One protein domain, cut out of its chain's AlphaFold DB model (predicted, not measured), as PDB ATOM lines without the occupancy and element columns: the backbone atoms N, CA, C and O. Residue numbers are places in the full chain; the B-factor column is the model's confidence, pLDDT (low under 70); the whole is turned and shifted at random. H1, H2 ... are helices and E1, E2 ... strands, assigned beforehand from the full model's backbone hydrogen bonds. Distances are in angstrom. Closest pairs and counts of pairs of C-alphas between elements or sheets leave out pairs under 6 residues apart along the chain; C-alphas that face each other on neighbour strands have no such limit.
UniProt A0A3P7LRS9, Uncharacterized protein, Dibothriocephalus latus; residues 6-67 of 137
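AT A GLANCE: This is residues 6 to 67 of the 137 residues of an uncharacterized protein of Dibothriocephalus latus (UniProt A0A3P7LRS9). What shape do the C-alphas make? They make a flat, open loop: E1 runs out, residues 10 to 19 swing round, the long helix H1 runs back, and E2 returns side by side with E1 in a small parallel sheet of two strands. Beyond E2 the second helix, H2, sticks out with residues 55 to 67, which stand free. What is it made of, and how large is it? The printed part has 62 residues, with two named helices and two named strands in the order E1, H1, E2, H2, the sheet order E1 = E2, and a mixed class of helices and strands. It is only just loose, close to extended, with a radius of gyration of the C-alphas of 15.6 A and spans of 41 by 38 by 12 A.

HOW THE PARTS SIT: How do the two strands stand to each other? E1, residues 6 to 9, and E2, residues 47 to 51, are parallel neighbours, with 30 degrees between their N-to-C directions. The C-alphas of Leu 9 and Gln 51 face each other at 5.2 A. N 50 and O 7 are within hydrogen-bond range at 3.3 A, as are N 9 and O 50 at 3.4 A. Where do the helices come in? H1, residues 20 to 38, comes between the strands along the chain; E1, H1 and E2 are a strand-helix-strand unit, two parallel neighbour strands with a helix between them, and its crossover is right-handed. H2, residues 54 to 65, follows E2 by a tight link of 2 residues; it is apart from E1 and from H1. Are the helix backbones whole? In H1 and H2 every O i to N i+4 pair is within hydrogen-bond range.

IN THESE COORDINATES: Where do the strands lie? E1 begins at C-alpha 6, (-25.570, -47.327, -44.490), and is 9.9 A long; E2 is 13.5 A long. Where do the helices lie? H1 begins at C-alpha 20, (-45.999, -56.115, -43.398), and is 27.7 A long. H2 is 16.8 A long and ends at C-alpha 65, (-30.383, -37.643, -65.030).

THE WHOLE: How far does it reach? The two C-alphas farthest apart are those of Cys 37 and Glu 67, at 43.1 A. Is there a cut or a long link? The printed part has no cut and no long link; residues 14 to 19, in the short link from E1 to H1, stand free. Where is confidence low? The mean pLDDT of the printed part is 73.5, and residues 7 to 22, residue 52 and residues 65 to 67 are under 70.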
ATOM      1  N   GLN A   6     -24.363 -48.145 -44.369       70.44
ATOM      2  CA  GLN A   6     -25.570 -47.327 -44.490       70.44
ATOM      3  C   GLN A   6     -26.724 -48.175 -45.025       70.44
ATOM      4  O   GLN A   6     -26.655 -48.704 -46.136       70.44
ATOM      5  N   PHE A   7     -27.798 -48.267 -44.243       68.50
ATOM      6  CA  PHE A   7     -29.034 -48.947 -44.627       68.50
ATOM      7  C   PHE A   7     -30.121 -47.911 -44.919       68.50
ATOM      8  O   PHE A   7     -30.319 -46.978 -44.141       68.50
ATOM      9  N   HIS A   8     -30.823 -48.089 -46.037       62.53
ATOM     10  CA  HIS A   8     -31.991 -47.289 -46.396       62.53
ATOM     11  C   HIS A   8     -33.261 -48.058 -46.042       62.53
ATOM     12  O   HIS A   8     -33.505 -49.136 -46.587       62.53
ATOM     13  N   LEU A   9     -34.067 -47.499 -45.142       63.53
ATOM     14  CA  LEU A   9     -35.408 -48.005 -44.855       63.53
ATOM     15  C   LEU A   9     -36.395 -47.404 -45.855       63.53
ATOM     16  O   LEU A   9     -36.482 -46.184 -45.991       63.53
ATOM     17  N   VAL A  10     -37.118 -48.275 -46.556       63.69
ATOM     18  CA  VAL A  10     -38.253 -47.917 -47.413       63.69
ATOM     19  C   VAL A  10     -39.524 -48.214 -46.628       63.69
ATOM     20  O   VAL A  10     -39.768 -49.368 -46.281       63.69
ATOM     21  N   ASP A  11     -40.330 -47.190 -46.358       55.28
ATOM     22  CA  ASP A  11     -41.647 -47.378 -45.752       55.28
ATOM     23  C   ASP A  11     -42.647 -47.941 -46.771       55.28
ATOM     24  O   ASP A  11     -42.876 -47.321 -47.813       55.28
ATOM     25  N   PRO A  12     -43.326 -49.060 -46.472       53.59
ATOM     26  CA  PRO A  12     -44.430 -49.566 -47.278       53.59
ATOM     27  C   PRO A  12     -45.765 -48.920 -46.860       53.59
ATOM     28  O   PRO A  12     -46.768 -49.609 -46.690       53.59
ATOM     29  N   SER A  13     -45.807 -47.603 -46.641       53.12
ATOM     30  CA  SER A  13     -47.003 -46.918 -46.118       53.12
ATOM     31  C   SER A  13     -47.960 -46.366 -47.185       53.12
ATOM     32  O   SER A  13     -48.909 -45.663 -46.851       53.12
ATOM     33  N   ALA A  14     -47.828 -46.766 -48.454       54.38
ATOM     34  CA  ALA A  14     -48.886 -46.575 -49.451       54.38
ATOM     35  C   ALA A  14     -49.835 -47.791 -49.484       54.38
ATOM     36  O   ALA A  14     -49.891 -48.526 -50.462       54.38
ATOM     37  N   GLY A  15     -50.568 -47.988 -48.385       55.44
ATOM     38  CA  GLY A  15     -51.785 -48.801 -48.326       55.44
ATOM     39  C   GLY A  15     -51.603 -50.321 -48.357       55.44
ATOM     40  O   GLY A  15     -51.557 -50.908 -49.428       55.44
ATOM     41  N   SER A  16     -51.611 -50.963 -47.180       44.84
ATOM     42  CA  SER A  16     -52.360 -52.205 -46.877       44.84
ATOM     43  C   SER A  16     -52.068 -52.691 -45.446       44.84
ATOM     44  O   SER A  16     -50.921 -52.868 -45.048       44.84
ATOM     45  N   SER A  17     -53.143 -52.881 -44.683       45.88
ATOM     46  CA  SER A  17     -53.298 -53.516 -43.362       45.88
ATOM     47  C   SER A  17     -52.113 -54.307 -42.755       45.88
ATOM     48  O   SER A  17     -51.790 -55.404 -43.201       45.88
ATOM     49  N   LEU A  18     -51.570 -53.782 -41.647       54.88
ATOM     50  CA  LEU A  18     -51.183 -54.445 -40.376       54.88
ATOM     51  C   LEU A  18     -50.320 -55.738 -40.341       54.88
ATOM     52  O   LEU A  18     -50.015 -56.189 -39.244       54.88
ATOM     53  N   SER A  19     -49.847 -56.307 -41.454       51.41
ATOM     54  CA  SER A  19     -49.018 -57.537 -41.442       51.41
ATOM     55  C   SER A  19     -47.567 -57.327 -41.922       51.41
ATOM     56  O   SER A  19     -46.644 -57.999 -41.467       51.41
ATOM     57  N   ALA A  20     -47.313 -56.325 -42.773       53.25
ATOM     58  CA  ALA A  20     -45.999 -56.115 -43.398       53.25
ATOM     59  C   ALA A  20     -44.924 -55.490 -42.474       53.25
ATOM     60  O   ALA A  20     -43.722 -55.607 -42.735       53.25
ATOM     61  N   THR A  21     -45.323 -54.833 -41.383       54.19
ATOM     62  CA  THR A  21     -44.398 -54.196 -40.426       54.19
ATOM     63  C   THR A  21     -43.723 -55.209 -39.501       54.19
ATOM     64  O   THR A  21     -42.559 -55.037 -39.150       54.19
ATOM     65  N   SER A  22     -44.408 -56.305 -39.160       61.53
ATOM     66  CA  SER A  22     -43.854 -57.374 -38.318       61.53
ATOM     67  C   SER A  22     -42.703 -58.106 -39.020       61.53
ATOM     68  O   SER A  22     -41.636 -58.316 -38.442       61.53
ATOM     69  N   THR A  23     -42.857 -58.411 -40.313       72.50
ATOM     70  CA  THR A  23     -41.823 -59.106 -41.097       72.50
ATOM     71  C   THR A  23     -40.594 -58.234 -41.349       72.50
ATOM     72  O   THR A  23     -39.468 -58.723 -41.283       72.50
ATOM     73  N   THR A  24     -40.786 -56.941 -41.616       75.94
ATOM     74  CA  THR A  24     -39.672 -55.999 -41.810       75.94
ATOM     75  C   THR A  24     -38.929 -55.732 -40.504       75.94
ATOM     76  O   THR A  24     -37.700 -55.766 -40.499       75.94
ATOM     77  N   ALA A  25     -39.638 -55.581 -39.382       77.56
ATOM     78  CA  ALA A  25     -39.022 -55.484 -38.059       77.56
ATOM     79  C   ALA A  25     -38.220 -56.748 -37.700       77.56
ATOM     80  O   ALA A  25     -37.070 -56.646 -37.271       77.56
ATOM     81  N   ALA A  26     -38.772 -57.941 -37.952       80.69
ATOM     82  CA  ALA A  26     -38.074 -59.209 -37.731       80.69
ATOM     83  C   ALA A  26     -36.831 -59.360 -38.630       80.69
ATOM     84  O   ALA A  26     -35.774 -59.809 -38.180       80.69
ATOM     85  N   PHE A  27     -36.928 -58.941 -39.895       83.56
ATOM     86  CA  PHE A  27     -35.803 -58.939 -40.827       83.56
ATOM     87  C   PHE A  27     -34.676 -58.011 -40.359       83.56
ATOM     88  O   PHE A  27     -33.517 -58.427 -40.305       83.56
ATOM     89  N   LEU A  28     -35.012 -56.782 -39.965       83.88
ATOM     90  CA  LEU A  28     -34.043 -55.818 -39.444       83.88
ATOM     91  C   LEU A  28     -33.403 -56.312 -38.147       83.88
ATOM     92  O   LEU A  28     -32.184 -56.250 -38.019       83.88
ATOM     93  N   SER A  29     -34.187 -56.885 -37.231       86.81
ATOM     94  CA  SER A  29     -33.667 -57.488 -35.999       86.81
ATOM     95  C   SER A  29     -32.631 -58.574 -36.291       86.81
ATOM     96  O   SER A  29     -31.597 -58.635 -35.626       86.81
ATOM     97  N   ARG A  30     -32.872 -59.411 -37.306       88.00
ATOM     98  CA  ARG A  30     -31.923 -60.447 -37.725       88.00
ATOM     99  C   ARG A  30     -30.656 -59.850 -38.347       88.00
ATOM    100  O   ARG A  30     -29.564 -60.325 -38.049       88.00
ATOM    101  N   ILE A  31     -30.785 -58.819 -39.185       88.00
ATOM    102  CA  ILE A  31     -29.645 -58.111 -39.792       88.00
ATOM    103  C   ILE A  31     -28.779 -57.462 -38.704       88.00
ATOM    104  O   ILE A  31     -27.565 -57.660 -38.701       88.00
ATOM    105  N   PHE A  32     -29.383 -56.744 -37.754       87.44
ATOM    106  CA  PHE A  32     -28.645 -56.110 -36.656       87.44
ATOM    107  C   PHE A  32     -27.981 -57.137 -35.745       87.44
ATOM    108  O   PHE A  32     -26.820 -56.953 -35.390       87.44
ATOM    109  N   GLY A  33     -28.650 -58.256 -35.456       88.69
ATOM    110  CA  GLY A  33     -28.038 -59.359 -34.715       88.69
ATOM    111  C   GLY A  33     -26.765 -59.878 -35.389       88.69
ATOM    112  O   GLY A  33     -25.737 -60.021 -34.735       88.69
ATOM    113  N   LEU A  34     -26.792 -60.083 -36.711       90.19
ATOM    114  CA  LEU A  34     -25.606 -60.510 -37.459       90.19
ATOM    115  C   LEU A  34     -24.497 -59.450 -37.445       90.19
ATOM    116  O   LEU A  34     -23.335 -59.790 -37.236       90.19
ATOM    117  N   ILE A  35     -24.835 -58.173 -37.636       89.06
ATOM    118  CA  ILE A  35     -23.842 -57.091 -37.630       89.06
ATOM    119  C   ILE A  35     -23.161 -56.992 -36.266       89.06
ATOM    120  O   ILE A  35     -21.941 -56.856 -36.224       89.06
ATOM    121  N   GLU A  36     -23.906 -57.105 -35.165       87.31
ATOM    122  CA  GLU A  36     -23.331 -57.077 -33.816       87.31
ATOM    123  C   GLU A  36     -22.442 -58.299 -33.543       87.31
ATOM    124  O   GLU A  36     -21.351 -58.145 -32.992       87.31
ATOM    125  N   CYS A  37     -22.834 -59.496 -33.998       92.38
ATOM    126  CA  CYS A  37     -22.007 -60.701 -33.860       92.38
ATOM    127  C   CYS A  37     -20.664 -60.598 -34.601       92.38
ATOM    128  O   CYS A  37     -19.650 -61.076 -34.097       92.38
ATOM    129  N   TYR A  38     -20.645 -59.962 -35.776       88.75
ATOM    130  CA  TYR A  38     -19.448 -59.848 -36.617       88.75
ATOM    131  C   TYR A  38     -18.760 -58.479 -36.533       88.75
ATOM    132  O   TYR A  38     -17.802 -58.219 -37.261       88.75
ATOM    133  N   LYS A  39     -19.198 -57.592 -35.635       84.12
ATOM    134  CA  LYS A  39     -18.744 -56.194 -35.557       84.12
ATOM    135  C   LYS A  39     -17.227 -56.047 -35.417       84.12
ATOM    136  O   LYS A  39     -16.622 -55.211 -36.089       84.12
ATOM    137  N   ALA A  40     -16.621 -56.875 -34.565       83.88
ATOM    138  CA  ALA A  40     -15.181 -56.874 -34.310       83.88
ATOM    139  C   ALA A  40     -14.374 -57.438 -35.491       83.88
ATOM    140  O   ALA A  40     -13.309 -56.918 -35.808       83.88
ATOM    141  N   GLU A  41     -14.898 -58.459 -36.172       90.25
ATOM    142  CA  GLU A  41     -14.252 -59.086 -37.334       90.25
ATOM    143  C   GLU A  41     -14.329 -58.188 -38.577       90.25
ATOM    144  O   GLU A  41     -13.361 -58.053 -39.324       90.25
ATOM    145  N   LEU A  42     -15.460 -57.502 -38.757       83.94
ATOM    146  CA  LEU A  42     -15.690 -56.551 -39.845       83.94
ATOM    147  C   LEU A  42     -15.079 -55.166 -39.576       83.94
ATOM    148  O   LEU A  42     -15.119 -54.296 -40.447       83.94
ATOM    149  N   ASN A  43     -14.509 -54.952 -38.385       84.56
ATOM    150  CA  ASN A  43     -13.900 -53.693 -37.958       84.56
ATOM    151  C   ASN A  43     -14.859 -52.483 -38.087       84.56
ATOM    152  O   ASN A  43     -14.459 -51.377 -38.471       84.56
ATOM    153  N   ILE A  44     -16.147 -52.706 -37.792       81.81
ATOM    154  CA  ILE A  44     -17.211 -51.696 -37.870       81.81
ATOM    155  C   ILE A  44     -17.314 -50.990 -36.519       81.81
ATOM    156  O   ILE A  44     -17.706 -51.586 -35.518       81.81
ATOM    157  N   ASN A  45     -17.007 -49.695 -36.480       80.88
ATOM    158  CA  ASN A  45     -17.102 -48.916 -35.240       80.88
ATOM    159  C   ASN A  45     -18.541 -48.439 -34.967       80.88
ATOM    160  O   ASN A  45     -19.009 -48.448 -33.830       80.88
ATOM    161  N   ALA A  46     -19.260 -48.056 -36.026       76.31
ATOM    162  CA  ALA A  46     -20.636 -47.580 -35.956       76.31
ATOM    163  C   ALA A  46     -21.361 -47.803 -37.291       76.31
ATOM    164  O   ALA A  46     -20.741 -47.791 -38.357       76.31
ATOM    165  N   TYR A  47     -22.680 -47.965 -37.224       78.62
ATOM    166  CA  TYR A  47     -23.583 -47.956 -38.373       78.62
ATOM    167  C   TYR A  47     -24.693 -46.934 -38.129       78.62
ATOM    168  O   TYR A  47     -25.012 -46.613 -36.983       78.62
ATOM    169  N   TYR A  48     -25.263 -46.408 -39.210       78.88
ATOM    170  CA  TYR A  48     -26.367 -45.455 -39.151       78.88
ATOM    171  C   TYR A  48     -27.507 -45.912 -40.058       78.88
ATOM    172  O   TYR A  48     -27.297 -46.544 -41.098       78.88
ATOM    173  N   ILE A  49     -28.722 -45.581 -39.637       76.12
ATOM    174  CA  ILE A  49     -29.959 -45.911 -40.328       76.12
ATOM    175  C   ILE A  49     -30.593 -44.594 -40.758       76.12
ATOM    176  O   ILE A  49     -30.979 -43.786 -39.914       76.12
ATOM    177  N   SER A  50     -30.716 -44.401 -42.069       75.50
ATOM    178  CA  SER A  50     -31.388 -43.238 -42.642       75.50
ATOM    179  C   SER A  50     -32.736 -43.665 -43.203       75.50
ATOM    180  O   SER A  50     -32.811 -44.540 -44.070       75.50
ATOM    181  N   GLN A  51     -33.803 -43.005 -42.770       71.56
ATOM    182  CA  GLN A  51     -35.063 -43.036 -43.498       71.56
ATOM    183  C   GLN A  51     -34.929 -42.081 -44.688       71.56
ATOM    184  O   GLN A  51     -34.660 -40.894 -44.510       71.56
ATOM    185  N   THR A  52     -35.073 -42.589 -45.910       68.12
ATOM    186  CA  THR A  52     -35.140 -41.740 -47.106       68.12
ATOM    187  C   THR A  52     -36.568 -41.696 -47.596       68.12
ATOM    188  O   THR A  52     -37.137 -42.731 -47.936       68.12
ATOM    189  N   THR A  53     -37.140 -40.496 -47.647       75.31
ATOM    190  CA  THR A  53     -38.493 -40.310 -48.167       75.31
ATOM    191  C   THR A  53     -38.510 -40.511 -49.681       75.31
ATOM    192  O   THR A  53     -37.507 -40.301 -50.372       75.31
ATOM    193  N   LEU A  54     -39.675 -40.888 -50.213       75.81
ATOM    194  CA  LEU A  54     -39.896 -41.024 -51.656       75.81
ATOM    195  C   LEU A  54     -39.513 -39.733 -52.395       75.81
ATOM    196  O   LEU A  54     -38.866 -39.779 -53.434       75.81
ATOM    197  N   GLU A  55     -39.822 -38.578 -51.810       77.56
ATOM    198  CA  GLU A  55     -39.488 -37.268 -52.369       77.56
ATOM    199  C   GLU A  55     -37.973 -37.058 -52.515       77.56
ATOM    200  O   GLU A  55     -37.499 -36.600 -53.554       77.56
ATOM    201  N   GLN A  56     -37.185 -37.495 -51.532       73.56
ATOM    202  CA  GLN A  56     -35.726 -37.432 -51.608       73.56
ATOM    203  C   GLN A  56     -35.150 -38.433 -52.625       73.56
ATOM    204  O   GLN A  56     -34.192 -38.109 -53.331       73.56
ATOM    205  N   VAL A  57     -35.747 -39.624 -52.756       78.00
ATOM    206  CA  VAL A  57     -35.403 -40.589 -53.815       78.00
ATOM    207  C   VAL A  57     -35.696 -39.995 -55.192       78.00
ATOM    208  O   VAL A  57     -34.854 -40.073 -56.085       78.00
ATOM    209  N   PHE A  58     -36.840 -39.334 -55.354       82.19
ATOM    210  CA  PHE A  58     -37.230 -38.688 -56.601       82.19
ATOM    211  C   PHE A  58     -36.253 -37.573 -57.000       82.19
ATOM    212  O   PHE A  58     -35.747 -37.566 -58.121       82.19
ATOM    213  N   VAL A  59     -35.899 -36.683 -56.066       78.88
ATOM    214  CA  VAL A  59     -34.902 -35.622 -56.299       78.88
ATOM    215  C   VAL A  59     -33.535 -36.203 -56.669       78.88
ATOM    216  O   VAL A  59     -32.876 -35.689 -57.574       78.88
ATOM    217  N   ASN A  60     -33.105 -37.282 -56.012       74.38
ATOM    218  CA  ASN A  60     -31.835 -37.933 -56.329       74.38
ATOM    219  C   ASN A  60     -31.842 -38.565 -57.727       74.38
ATOM    220  O   ASN A  60     -30.852 -38.445 -58.446       74.38
ATOM    221  N   LEU A  61     -32.951 -39.174 -58.147       81.12
ATOM    222  CA  LEU A  61     -33.089 -39.728 -59.497       81.12
ATOM    223  C   LEU A  61     -33.056 -38.634 -60.572       81.12
ATOM    224  O   LEU A  61     -32.352 -38.786 -61.567       81.12
ATOM    225  N   VAL A  62     -33.743 -37.511 -60.350       80.31
ATOM    226  CA  VAL A  62     -33.733 -36.365 -61.277       80.31
ATOM    227  C   VAL A  62     -32.339 -35.738 -61.371       80.31
ATOM    228  O   VAL A  62     -31.884 -35.390 -62.458       80.31
ATOM    229  N   ARG A  63     -31.624 -35.634 -60.244       74.62
ATOM    230  CA  ARG A  63     -30.242 -35.129 -60.207       74.62
ATOM    231  C   ARG A  63     -29.256 -36.024 -60.954       74.62
ATOM    232  O   ARG A  63     -28.348 -35.499 -61.579       74.62
ATOM    233  N   LEU A  64     -29.444 -37.343 -60.924       72.06
ATOM    234  CA  LEU A  64     -28.602 -38.296 -61.660       72.06
ATOM    235  C   LEU A  64     -28.879 -38.307 -63.174       72.06
ATOM    236  O   LEU A  64     -28.054 -38.807 -63.933       72.06
ATOM    237  N   GLN A  65     -30.024 -37.776 -63.612       66.44
ATOM    238  CA  GLN A  65     -30.383 -37.643 -65.030       66.44
ATOM    239  C   GLN A  65     -29.954 -36.302 -65.634       66.44
ATOM    240  O   GLN A  65     -29.983 -36.146 -66.853       66.44
ATOM    241  N   LYS A  66     -29.563 -35.335 -64.799       64.88
ATOM    242  CA  LYS A  66     -29.136 -34.016 -65.244       64.88
ATOM    243  C   LYS A  66     -27.600 -33.961 -65.304       64.88
ATOM    244  O   LYS A  66     -26.956 -33.656 -64.306       64.88
ATOM    245  N   GLU A  67     -27.099 -34.202 -66.526       58.09
ATOM    246  CA  GLU A  67     -25.862 -33.685 -67.178       58.09
ATOM    247  C   GLU A  67     -24.721 -34.719 -67.386       58.09
ATOM    248  O   GLU A  67     -24.466 -35.525 -66.488       58.09
TER     249      GLU A  67